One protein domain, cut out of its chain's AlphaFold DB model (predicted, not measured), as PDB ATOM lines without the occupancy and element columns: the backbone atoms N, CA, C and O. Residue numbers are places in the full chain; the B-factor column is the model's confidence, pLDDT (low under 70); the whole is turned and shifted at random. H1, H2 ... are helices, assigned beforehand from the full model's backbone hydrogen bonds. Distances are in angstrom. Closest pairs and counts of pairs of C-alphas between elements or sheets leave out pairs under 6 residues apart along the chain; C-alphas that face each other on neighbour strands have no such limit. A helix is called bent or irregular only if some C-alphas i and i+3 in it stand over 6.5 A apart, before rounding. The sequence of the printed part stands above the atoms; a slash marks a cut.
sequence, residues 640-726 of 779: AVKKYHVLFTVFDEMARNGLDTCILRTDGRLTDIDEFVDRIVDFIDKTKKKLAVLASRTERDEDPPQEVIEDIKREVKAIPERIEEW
ATOM      1  N   ALA A 640     -42.587   6.889  33.676       93.25
ATOM      2  CA  ALA A 640     -41.301   7.501  33.346       93.25
ATOM      3  C   ALA A 640     -40.569   6.707  32.254       93.25
ATOM      4  O   ALA A 640     -40.056   7.300  31.308       93.25
ATOM      5  N   VAL A 641     -40.589   5.370  32.336       94.19
ATOM      6  CA  VAL A 641     -40.040   4.488  31.289       94.19
ATOM      7  C   VAL A 641     -40.790   4.695  29.969       94.19
ATOM      8  O   VAL A 641     -40.161   4.848  28.921       94.19
ATOM      9  N   LYS A 642     -42.129   4.768  30.019       93.50
ATOM     10  CA  LYS A 642     -42.967   5.081  28.852       93.50
ATOM     11  C   LYS A 642     -42.590   6.436  28.251       93.50
ATOM     12  O   LYS A 642     -42.252   6.495  27.071       93.50
ATOM     13  N   LYS A 643     -42.585   7.505  29.057       94.12
ATOM     14  CA  LYS A 643     -42.256   8.865  28.602       94.12
ATOM     15  C   LYS A 643     -40.881   8.931  27.941       94.12
ATOM     16  O   LYS A 643     -40.753   9.486  26.851       94.12
ATOM     17  N   TYR A 644     -39.885   8.303  28.566       95.06
ATOM     18  CA  TYR A 644     -38.527   8.219  28.039       95.06
ATOM     19  C   TYR A 644     -38.498   7.601  26.637       95.06
ATOM     20  O   TYR A 644     -38.046   8.241  25.688       95.06
ATOM     21  N   HIS A 645     -39.034   6.391  26.468       95.50
ATOM     22  CA  HIS A 645     -38.969   5.709  25.174       95.50
ATOM     23  C   HIS A 645     -39.884   6.308  24.109       95.50
ATOM     24  O   HIS A 645     -39.563   6.219  22.924       95.50
ATOM     25  N   VAL A 646     -40.993   6.936  24.498       95.12
ATOM     26  CA  VAL A 646     -41.849   7.683  23.575       95.12
ATOM     27  C   VAL A 646     -41.085   8.870  22.987       95.12
ATOM     28  O   VAL A 646     -40.998   8.979  21.765       95.12
ATOM     29  N   LEU A 647     -40.455   9.696  23.830       94.50
ATOM     30  CA  LEU A 647     -39.625  10.815  23.373       94.50
ATOM     31  C   LEU A 647     -38.435  10.327  22.536       94.50
ATOM     32  O   LEU A 647     -38.179  10.847  21.454       94.50
ATOM     33  N   PHE A 648     -37.738   9.286  22.988       95.38
ATOM     34  CA  PHE A 648     -36.600   8.752  22.243       95.38
ATOM     35  C   PHE A 648     -37.007   8.120  20.913       95.38
ATOM     36  O   PHE A 648     -36.234   8.175  19.969       95.38
ATOM     37  N   THR A 649     -38.224   7.594  20.779       95.81
ATOM     38  CA  THR A 649     -38.723   7.145  19.470       95.81
ATOM     39  C   THR A 649     -38.901   8.322  18.513       95.81
ATOM     40  O   THR A 649     -38.599   8.185  17.331       95.81
ATOM     41  N   VAL A 650     -39.326   9.493  19.004       94.88
ATOM     42  CA  VAL A 650     -39.351  10.730  18.202       94.88
ATOM     43  C   VAL A 650     -37.936  11.102  17.759       94.88
ATOM     44  O   VAL A 650     -37.725  11.371  16.578       94.88
ATOM     45  N   PHE A 651     -36.952  11.036  18.660       95.62
ATOM     46  CA  PHE A 651     -35.549  11.279  18.311       95.62
ATOM     47  C   PHE A 651     -34.997  10.259  17.313       95.62
ATOM     48  O   PHE A 651     -34.321  10.652  16.369       95.62
ATOM     49  N   ASP A 652     -35.327   8.974  17.446       95.12
ATOM     50  CA  ASP A 652     -34.932   7.949  16.478       95.12
ATOM     51  C   ASP A 652     -35.499   8.261  15.078       95.12
ATOM     52  O   ASP A 652     -34.830   8.052  14.067       95.12
ATOM     53  N   GLU A 653     -36.740   8.760  14.989       93.44
ATOM     54  CA  GLU A 653     -37.333   9.189  13.716       93.44
ATOM     55  C   GLU A 653     -36.682  10.456  13.163       93.44
ATOM     56  O   GLU A 653     -36.408  10.517  11.962       93.44
ATOM     57  N   MET A 654     -36.418  11.456  14.007       94.38
ATOM     58  CA  MET A 654     -35.686  12.665  13.616       94.38
ATOM     59  C   MET A 654     -34.317  12.290  13.043       94.38
ATOM     60  O   MET A 654     -34.001  12.665  11.911       94.38
ATOM     61  N   ALA A 655     -33.568  11.456  13.769       94.19
ATOM     62  CA  ALA A 655     -32.278  10.930  13.357       94.19
ATOM     63  C   ALA A 655     -32.372  10.215  12.011       94.19
ATOM     64  O   ALA A 655     -31.610  10.542  11.111       94.19
ATOM     65  N   ARG A 656     -33.342   9.310  11.808       92.62
ATOM     66  CA  ARG A 656     -33.539   8.611  10.519       92.62
ATOM     67  C   ARG A 656     -33.824   9.551   9.346       92.62
ATOM     68  O   ARG A 656     -33.447   9.243   8.211       92.62
ATOM     69  N   ASN A 657     -34.436  10.704   9.608       92.56
ATOM     70  CA  ASN A 657     -34.696  11.743   8.610       92.56
ATOM     71  C   ASN A 657     -33.543  12.753   8.452       92.56
ATOM     72  O   ASN A 657     -33.703  13.733   7.730       92.56
ATOM     73  N   GLY A 658     -32.383  12.512   9.071       91.06
ATOM     74  CA  GLY A 658     -31.202  13.361   8.910       91.06
ATOM     75  C   GLY A 658     -31.218  14.623   9.773       91.06
ATOM     76  O   GLY A 658     -30.420  15.523   9.531       91.06
ATOM     77  N   LEU A 659     -32.122  14.713  10.753       90.06
ATOM     78  CA  LEU A 659     -32.212  15.852  11.662       90.06
ATOM     79  C   LEU A 659     -31.343  15.638  12.900       90.06
ATOM     80  O   LEU A 659     -31.135  14.503  13.337       90.06
ATOM     81  N   ASP A 660     -30.871  16.737  13.478       85.94
ATOM     82  CA  ASP A 660     -30.136  16.723  14.737       85.94
ATOM     83  C   ASP A 660     -31.062  16.349  15.897       85.94
ATOM     84  O   ASP A 660     -32.202  16.809  15.989       85.94
ATOM     85  N   THR A 661     -30.550  15.527  16.807       89.81
ATOM     86  CA  THR A 661     -31.234  15.107  18.043       89.81
ATOM     87  C   THR A 661     -30.642  15.765  19.289       89.81
ATOM     88  O   THR A 661     -30.994  15.425  20.417       89.81
ATOM     89  N   CYS A 662     -29.746  16.733  19.092       86.12
ATOM     90  CA  CYS A 662     -29.165  17.568  20.129       86.12
ATOM     91  C   CYS A 662     -28.995  19.009  19.630       86.12
ATOM     92  O   CYS A 662     -28.974  19.269  18.430       86.12
ATOM     93  N   ILE A 663     -28.842  19.942  20.570       82.44
ATOM     94  CA  ILE A 663     -28.657  21.376  20.290       82.44
ATOM     95  C   ILE A 663     -27.201  21.765  19.996       82.44
ATOM     96  O   ILE A 663     -26.905  22.925  19.730       82.44
ATOM     97  N   LEU A 664     -26.258  20.829  20.120       78.50
ATOM     98  CA  LEU A 664     -24.839  21.126  19.963       78.50
ATOM     99  C   LEU A 664     -24.398  20.813  18.535       78.50
ATOM    100  O   LEU A 664     -24.388  19.654  18.121       78.50
ATOM    101  N   ARG A 665     -23.989  21.845  17.800       68.69
ATOM    102  CA  ARG A 665     -23.436  21.702  16.451       68.69
ATOM    103  C   ARG A 665     -22.043  21.081  16.498       68.69
ATOM    104  O   ARG A 665     -21.328  21.150  17.498       68.69
ATOM    105  N   THR A 666     -21.609  20.542  15.363       62.53
ATOM    106  CA  THR A 666     -20.272  19.949  15.194       62.53
ATOM    107  C   THR A 666     -19.118  20.936  15.404       62.53
ATOM    108  O   THR A 666     -18.002  20.507  15.674       62.53
ATOM    109  N   ASP A 667     -19.363  22.245  15.287       69.75
ATOM    110  CA  ASP A 667     -18.393  23.314  15.574       69.75
ATOM    111  C   ASP A 667     -18.380  23.745  17.056       69.75
ATOM    112  O   ASP A 667     -17.663  24.675  17.426       69.75
ATOM    113  N   GLY A 668     -19.170  23.080  17.907       69.12
ATOM    114  CA  GLY A 668     -19.297  23.374  19.333       69.12
ATOM    115  C   GLY A 668     -20.239  24.534  19.662       69.12
ATOM    116  O   GLY A 668     -20.349  24.898  20.834       69.12
ATOM    117  N   ARG A 669     -20.923  25.125  18.673       69.00
ATOM    118  CA  ARG A 669     -21.908  26.191  18.909       69.00
ATOM    119  C   ARG A 669     -23.282  25.611  19.233       69.00
ATOM    120  O   ARG A 669     -23.684  24.589  18.682       69.00
ATOM    121  N   LEU A 670     -24.013  26.291  20.110       73.38
ATOM    122  CA  LEU A 670     -25.401  25.954  20.415       73.38
ATOM    123  C   LEU A 670     -26.316  26.423  19.281       73.38
ATOM    124  O   LEU A 670     -26.139  27.522  18.748       73.38
ATOM    125  N   THR A 671     -27.279  25.588  18.910       75.25
ATOM    126  CA  THR A 671     -28.448  26.013  18.141       75.25
ATOM    127  C   THR A 671     -29.440  26.723  19.049       75.25
ATOM    128  O   THR A 671     -29.408  26.574  20.272       75.25
ATOM    129  N   ASP A 672     -30.340  27.474  18.425       82.69
ATOM    130  CA  ASP A 672     -31.474  28.067  19.112       82.69
ATOM    131  C   ASP A 672     -32.347  26.964  19.745       82.69
ATOM    132  O   ASP A 672     -32.638  25.936  19.119       82.69
ATOM    133  N   ILE A 673     -32.672  27.135  21.027       84.75
ATOM    134  CA  ILE A 673     -33.406  26.129  21.796       84.75
ATOM    135  C   ILE A 673     -34.882  26.096  21.418       84.75
ATOM    136  O   ILE A 673     -35.456  25.008  21.385       84.75
ATOM    137  N   ASP A 674     -35.471  27.248  21.101       86.81
ATOM    138  CA  ASP A 674     -36.858  27.357  20.664       86.81
ATOM    139  C   ASP A 674     -37.013  26.665  19.308       86.81
ATOM    140  O   ASP A 674     -37.886  25.812  19.146       86.81
ATOM    141  N   GLU A 675     -36.077  26.895  18.381       87.00
ATOM    142  CA  GLU A 675     -36.058  26.201  17.089       87.00
ATOM    143  C   GLU A 675     -35.944  24.675  17.259       87.00
ATOM    144  O   GLU A 675     -36.631  23.905  16.579       87.00
ATOM    145  N   PHE A 676     -35.087  24.203  18.170       88.75
ATOM    146  CA  PHE A 676     -34.953  22.771  18.443       88.75
ATOM    147  C   PHE A 676     -36.227  22.180  19.062       88.75
ATOM    148  O   PHE A 676     -36.680  21.115  18.636       88.75
ATOM    149  N   VAL A 677     -36.834  22.878  20.024       90.06
ATOM    150  CA  VAL A 677     -38.101  22.492  20.660       90.06
ATOM    151  C   VAL A 677     -39.227  22.411  19.630       90.06
ATOM    152  O   VAL A 677     -39.931  21.399  19.579       90.06
ATOM    153  N   ASP A 678     -39.356  23.407  18.754       89.25
ATOM    154  CA  ASP A 678     -40.365  23.427  17.695       89.25
ATOM    155  C   ASP A 678     -40.198  22.256  16.721       89.25
ATOM    156  O   ASP A 678     -41.181  21.602  16.353       89.25
ATOM    157  N   ARG A 679     -38.954  21.912  16.360       89.88
ATOM    158  CA  ARG A 679     -38.662  20.732  15.528       89.88
ATOM    159  C   ARG A 679     -39.098  19.432  16.200       89.88
ATOM    160  O   ARG A 679     -39.673  18.576  15.525       89.88
ATOM    161  N   ILE A 680     -38.852  19.272  17.503       92.31
ATOM    162  CA  ILE A 680     -39.321  18.096  18.254       92.31
ATOM    163  C   ILE A 680     -40.846  18.028  18.194       92.31
ATOM    164  O   ILE A 680     -41.403  16.976  17.880       92.31
ATOM    165  N   VAL A 681     -41.526  19.144  18.460       91.38
ATOM    166  CA  VAL A 681     -42.991  19.228  18.472       91.38
ATOM    167  C   VAL A 681     -43.602  18.879  17.110       91.38
ATOM    168  O   VAL A 681     -44.587  18.140  17.064       91.38
ATOM    169  N   ASP A 682     -43.021  19.346  16.005       90.25
ATOM    170  CA  ASP A 682     -43.448  18.970  14.650       90.25
ATOM    171  C   ASP A 682     -43.257  17.463  14.391       90.25
ATOM    172  O   ASP A 682     -44.137  16.773  13.859       90.25
ATOM    173  N   PHE A 683     -42.128  16.903  14.835       91.06
ATOM    174  CA  PHE A 683     -41.849  15.478  14.668       91.06
ATOM    175  C   PHE A 683     -42.703  14.570  15.551       91.06
ATOM    176  O   PHE A 683     -42.985  13.435  15.152       91.06
ATOM    177  N   ILE A 684     -43.166  15.055  16.704       90.31
ATOM    178  CA  ILE A 684     -44.140  14.356  17.545       90.31
ATOM    179  C   ILE A 684     -45.379  13.997  16.712       90.31
ATOM    180  O   ILE A 684     -45.768  12.826  16.660       90.31
ATOM    181  N   ASP A 685     -45.958  14.965  15.997       85.06
ATOM    182  CA  ASP A 685     -47.177  14.743  15.215       85.06
ATOM    183  C   ASP A 685     -46.932  13.800  14.023       85.06
ATOM    184  O   ASP A 685     -47.752  12.918  13.746       85.06
ATOM    185  N   LYS A 686     -45.758  13.890  13.382       87.31
ATOM    186  CA  LYS A 686     -45.334  12.969  12.307       87.31
ATOM    187  C   LYS A 686     -45.107  11.536  12.805       87.31
ATOM    188  O   LYS A 686     -45.340  10.577  12.065       87.31
ATOM    189  N   THR A 687     -44.685  11.377  14.057       89.62
ATOM    190  CA  THR A 687     -44.306  10.083  14.647       89.62
ATOM    191  C   THR A 687     -45.490   9.345  15.280       89.62
ATOM    192  O   THR A 687     -45.408   8.129  15.471       89.62
ATOM    193  N   LYS A 688     -46.633  10.008  15.518       85.38
ATOM    194  CA  LYS A 688     -47.837   9.425  16.158       85.38
ATOM    195  C   LYS A 688     -48.231   8.039  15.643       85.38
ATOM    196  O   LYS A 688     -48.477   7.133  16.435       85.38
ATOM    197  N   LYS A 689     -48.238   7.834  14.320       87.25
ATOM    198  CA  LYS A 689     -48.577   6.526  13.722       87.25
ATOM    199  C   LYS A 689     -47.573   5.429  14.088       87.25
ATOM    200  O   LYS A 689     -47.965   4.278  14.242       87.25
ATOM    201  N   LYS A 690     -46.290   5.768  14.235       89.25
ATOM    202  CA  LYS A 690     -45.227   4.817  14.589       89.25
ATOM    203  C   LYS A 690     -45.186   4.514  16.084       89.25
ATOM    204  O   LYS A 690     -44.851   3.390  16.448       89.25
ATOM    205  N   LEU A 691     -45.621   5.448  16.934       90.25
ATOM    206  CA  LEU A 691     -45.783   5.206  18.376       90.25
ATOM    207  C   LEU A 691     -46.768   4.067  18.673       90.25
ATOM    208  O   LEU A 691     -46.637   3.413  19.702       90.25
ATOM    209  N   ALA A 692     -47.683   3.747  17.751       88.19
ATOM    210  CA  ALA A 692     -48.557   2.582  17.881       88.19
ATOM    211  C   ALA A 692     -47.799   1.249  17.992       88.19
ATOM    212  O   ALA A 692     -48.311   0.309  18.590       88.19
ATOM    213  N   VAL A 693     -46.564   1.167  17.483       90.19
ATOM    214  CA  VAL A 693     -45.711  -0.020  17.656       90.19
ATOM    215  C   VAL A 693     -45.296  -0.203  19.118       90.19
ATOM    216  O   VAL A 693     -45.122  -1.339  19.556       90.19
ATOM    217  N   LEU A 694     -45.168   0.887  19.886       91.69
ATOM    218  CA  LEU A 694     -44.815   0.860  21.310       91.69
ATOM    219  C   LEU A 694     -45.967   0.369  22.193       91.69
ATOM    220  O   LEU A 694     -45.699  -0.146  23.279       91.69
ATOM    221  N   ALA A 695     -47.216   0.492  21.736       90.94
ATOM    222  CA  ALA A 695     -48.395   0.097  22.500       90.94
ATOM    223  C   ALA A 695     -48.362  -1.394  22.864       90.94
ATOM    224  O   ALA A 695     -47.833  -2.220  22.115       90.94
ATOM    225  N   SER A 696     -48.887  -1.719  24.045       90.44
ATOM    226  CA  SER A 696     -48.977  -3.093  24.538       90.44
ATOM    227  C   SER A 696     -49.862  -3.955  23.632       90.44
ATOM    228  O   SER A 696     -50.934  -3.518  23.209       90.44
ATOM    229  N   ARG A 697     -49.416  -5.178  23.334       87.88
ATOM    230  CA  ARG A 697     -50.129  -6.151  22.494       87.88
ATOM    231  C   ARG A 697     -50.836  -7.216  23.317       87.88
ATOM    232  O   ARG A 697     -51.877  -7.707  22.895       87.88
ATOM    233  N   THR A 698     -50.260  -7.578  24.459       85.94
ATOM    234  CA  THR A 698     -50.720  -8.719  25.259       85.94
ATOM    235  C   THR A 698     -51.672  -8.325  26.380       85.94
ATOM    236  O   THR A 698     -52.466  -9.142  26.836       85.94
ATOM    237  N   GLU A 699     -51.570  -7.091  26.874       86.69
ATOM    238  CA  GLU A 699     -52.341  -6.607  28.022       86.69
ATOM    239  C   GLU A 699     -52.837  -5.182  27.803       86.69
ATOM    240  O   GLU A 699     -52.191  -4.397  27.108       86.69
ATOM    241  N   ARG A 700     -53.961  -4.831  28.438       86.56
ATOM    242  CA  ARG A 700     -54.473  -3.457  28.436       86.56
ATOM    243  C   ARG A 700     -53.469  -2.524  29.126       86.56
ATOM    244  O   ARG A 700     -52.967  -2.839  30.207       86.56
ATOM    245  N   ASP A 701     -53.194  -1.394  28.485       86.81
ATOM    246  CA  ASP A 701     -52.379  -0.294  29.003       86.81
ATOM    247  C   ASP A 701     -53.304   0.893  29.280       86.81
ATOM    248  O   ASP A 701     -54.130   1.230  28.431       86.81
ATOM    249  N   GLU A 702     -53.216   1.462  30.480       85.38
ATOM    250  CA  GLU A 702     -54.050   2.594  30.897       85.38
ATOM    251  C   GLU A 702     -53.551   3.913  30.305       85.38
ATOM    252  O   GLU A 702     -54.373   4.746  29.946       85.38
ATOM    253  N   ASP A 703     -52.233   4.057  30.120       85.62
ATOM    254  CA  ASP A 703     -51.623   5.228  29.477       85.62
ATOM    255  C   ASP A 703     -50.812   4.770  28.254       85.62
ATOM    256  O   ASP A 703     -49.585   4.604  28.341       85.62
ATOM    257  N   PRO A 704     -51.467   4.500  27.114       86.19
ATOM    258  CA  PRO A 704     -50.774   4.038  25.926       86.19
ATOM    259  C   PRO A 704     -49.787   5.105  25.410       86.19
ATOM    260  O   PRO A 704     -50.025   6.307  25.552       86.19
ATOM    261  N   PRO A 705     -48.694   4.700  24.735       87.81
ATOM    262  CA  PRO A 705     -47.689   5.610  24.174       87.81
ATOM    263  C   PRO A 705     -48.242   6.784  23.349       87.81
ATOM    264  O   PRO A 705     -47.655   7.865  23.351       87.81
ATOM    265  N   GLN A 706     -49.368   6.591  22.654       85.75
ATOM    266  CA  GLN A 706     -50.027   7.631  21.856       85.75
ATOM    267  C   GLN A 706     -50.767   8.689  22.682       85.75
ATOM    268  O   GLN A 706     -51.046   9.754  22.146       85.75
ATOM    269  N   GLU A 707     -51.092   8.417  23.945       86.31
ATOM    270  CA  GLU A 707     -51.691   9.396  24.862       86.31
ATOM    271  C   GLU A 707     -50.597  10.117  25.656       86.31
ATOM    272  O   GLU A 707     -50.582  11.344  25.734       86.31
ATOM    273  N   VAL A 708     -49.593   9.365  26.125       88.88
ATOM    274  CA  VAL A 708     -48.425   9.891  26.856       88.88
ATOM    275  C   VAL A 708     -47.658  10.956  26.054       88.88
ATOM    276  O   VAL A 708     -47.036  11.851  26.629       88.88
ATOM    277  N   ILE A 709     -47.700  10.894  24.721       90.31
ATOM    278  CA  ILE A 709     -47.030  11.867  23.852       90.31
ATOM    279  C   ILE A 709     -47.574  13.298  24.001       90.31
ATOM    280  O   ILE A 709     -46.811  14.247  23.836       90.31
ATOM    281  N   GLU A 710     -48.855  13.477  24.337       90.00
ATOM    282  CA  GLU A 710     -49.440  14.815  24.512       90.00
ATOM    283  C   GLU A 710     -48.916  15.487  25.789       90.00
ATOM    284  O   GLU A 710     -48.631  16.689  25.795       90.00
ATOM    285  N   ASP A 711     -48.672  14.703  26.842       89.75
ATOM    286  CA  ASP A 711     -47.984  15.180  28.044       89.75
ATOM    287  C   ASP A 711     -46.553  15.616  27.735       89.75
ATOM    288  O   ASP A 711     -46.148  16.709  28.128       89.75
ATOM    289  N   ILE A 712     -45.811  14.806  26.973       91.00
ATOM    290  CA  ILE A 712     -44.445  15.141  26.545       91.00
ATOM    291  C   ILE A 712     -44.447  16.417  25.704       91.00
ATOM    292  O   ILE A 712     -43.609  17.288  25.915       91.00
ATOM    293  N   LYS A 713     -45.398  16.565  24.775       91.81
ATOM    294  CA  LYS A 713     -45.526  17.760  23.931       91.81
ATOM    295  C   LYS A 713     -45.701  19.024  24.774       91.81
ATOM    296  O   LYS A 713     -45.081  20.043  24.477       91.81
ATOM    297  N   ARG A 714     -46.507  18.960  25.836       90.50
ATOM    298  CA  ARG A 714     -46.683  20.058  26.799       90.50
ATOM    299  C   ARG A 714     -45.417  20.318  27.620       90.50
ATOM    300  O   ARG A 714     -45.029  21.473  27.762       90.50
ATOM    301  N   GLU A 715     -44.767  19.273  28.127       90.19
ATOM    302  CA  GLU A 715     -43.529  19.394  28.910       90.19
ATOM    303  C   GLU A 715     -42.375  19.987  28.088       90.19
ATOM    304  O   GLU A 715     -41.674  20.873  28.574       90.19
ATOM    305  N   VAL A 716     -42.206  19.549  26.836       89.81
ATOM    306  CA  VAL A 716     -41.158  20.019  25.916       89.81
ATOM    307  C   VAL A 716     -41.353  21.491  25.550       89.81
ATOM    308  O   VAL A 716     -40.390  22.253  25.580       89.81
ATOM    309  N   LYS A 717     -42.593  21.926  25.294       91.44
ATOM    310  CA  LYS A 717     -42.908  23.340  25.018       91.44
ATOM    311  C   LYS A 717     -42.608  24.279  26.188       91.44
ATOM    312  O   LYS A 717     -42.345  25.450  25.957       91.44
ATOM    313  N   ALA A 718     -42.641  23.779  27.421       89.75
ATOM    314  CA  ALA A 718     -42.344  24.574  28.610       89.75
ATOM    315  C   ALA A 718     -40.834  24.714  28.888       89.75
ATOM    316  O   ALA A 718     -40.446  25.451  29.792       89.75
ATOM    317  N   ILE A 719     -39.961  23.998  28.163       87.81
ATOM    318  CA  ILE A 719     -38.510  24.002  28.423       87.81
ATOM    319  C   ILE A 719     -37.885  25.401  28.281       87.81
ATOM    320  O   ILE A 719     -37.174  25.789  29.211       87.81
ATOM    321  N   PRO A 720     -38.122  26.170  27.196       86.19
ATOM    322  CA  PRO A 720     -37.484  27.477  27.026       86.19
ATOM    323  C   PRO A 720     -37.854  28.464  28.137       86.19
ATOM    324  O   PRO A 720     -36.975  29.090  28.727       86.19
ATOM    325  N   GLU A 721     -39.140  28.525  28.499       87.19
ATOM    326  CA  GLU A 721     -39.638  29.365  29.595       87.19
ATOM    327  C   GLU A 721     -38.965  29.001  30.924       87.19
ATOM    328  O   GLU A 721     -38.423  29.872  31.604       87.19
ATOM    329  N   ARG A 722     -38.896  27.705  31.255       86.12
ATOM    330  CA  ARG A 722     -38.231  27.233  32.480       86.12
ATOM    331  C   ARG A 722     -36.743  27.569  32.491       86.12
ATOM    332  O   ARG A 722     -36.210  27.927  33.535       86.12
ATOM    333  N   ILE A 723     -36.049  27.462  31.360       82.12
ATOM    334  CA  ILE A 723     -34.628  27.830  31.283       82.12
ATOM    335  C   ILE A 723     -34.445  29.331  31.507       82.12
ATOM    336  O   ILE A 723     -33.536  29.724  32.236       82.12
ATOM    337  N   GLU A 724     -35.319  30.163  30.945       81.56
ATOM    338  CA  GLU A 724     -35.270  31.610  31.146       81.56
ATOM    339  C   GLU A 724     -35.565  32.000  32.601       81.56
ATOM    340  O   GLU A 724     -34.883  32.863  33.158       81.56
ATOM    341  N   GLU A 725     -36.524  31.338  33.255       84.00
ATOM    342  CA  GLU A 725     -36.771  31.493  34.693       84.00
ATOM    343  C   GLU A 725     -35.522  31.164  35.520       84.00
ATOM    344  O   GLU A 725     -35.147  31.922  36.418       84.00
ATOM    345  N   TRP A 726     -34.846  30.057  35.199       78.25
ATOM    346  CA  TRP A 726     -33.636  29.627  35.900       78.25
ATOM    347  C   TRP A 726     -32.470  30.581  35.650       78.25
ATOM    348  O   TRP A 726     -31.725  30.885  36.582       78.25
TER     349      TRP A 726
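Overview. This is residues 640 to 726 of the 779 residues of an uncharacterized protein of Thermoprotei archaeon (UniProt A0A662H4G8). Two helices, H2 and H3, lie side by side as a helical hairpin, and H1 crosses over one side of the pair nearly at right angles to both. Past the end of H3 the short H4 turns off at an angle, while two long loops reach out at opposite ends of the hairpin, residues 657 to 672 near the start of H2 and residues 692 to 704 beyond its end; of these, residues 697 to 702 stick out free. The printed part has 87 residues with four named helices, H1, H2, H3 and H4 in that order, and no named strand; the class is all helix. It is only just compact, close to loose, with a radius of gyration of the C-alphas of 14.2 A, and it spans 46 by 31 by 19 A.

Along the chain. Find C-alpha 640 at (-41.301, 7.501, 33.346); from there H1 runs through residues 640 to 656, 24.1 A from first to last C-alpha. Go on to C-alpha 673 at (-33.406, 26.129, 21.796), where H2 begins; it takes in residues 673 to 691 and measures 24.5 A. H2 is irregular, with C-alphas 686 and 689 at 7.4 A, and has a kink of 44 degrees near residue 685. H3 holds residues 705 to 717, 18.4 A long, and H4 holds residues 719 to 726, ending at C-alpha 726 at (-33.636, 29.627, 35.900).

Arrangement. Begin at H2, the hub, which touches the three other helices. H2 and H3 form a helical hairpin: they touch at a shallow tilt of 6 degrees and run opposite ways, their closest C-alphas, those of Leu 691 and Gln 706, 6.0 A apart. H1 touches H2 about perpendicular, at 81 degrees; look at Val 650 and Ile 684, the closest C-alphas, 6.0 A apart. With residues 642 to 647 alone H1 also touches H3, about perpendicular at 80 degrees, and the closest C-alphas are those of Val 646 and Pro 705 at 6.2 A. H2 and H4 only just touch, with 3 pairs of C-alphas within 8 A, and H2 does so with residues 673 to 677 alone; the closest C-alphas are those of Asp 674 and Pro 720, 6.4 A apart. Their steep tilt of 37 degrees is only just past shallow, and they run opposite ways. H3 and H4 meet only through their link, and H1 and H4 are apart. The helix packing is mostly crossed. In H1 and H4 every O i to N i+4 pair is within hydrogen-bond range; in H2 it is 12 of 15 and in H3 7 of 9.

Size, cuts and confidence. The two C-alphas farthest apart, those of Asp 667 and Glu 699, are 46.9 A from each other, and you find one in each long link, H1 to H2 and H2 to H3. The link from H3 to H4 is tight. The printed part has no cut. Its mean pLDDT is 87.7, and residues 665 to 669 are under 70.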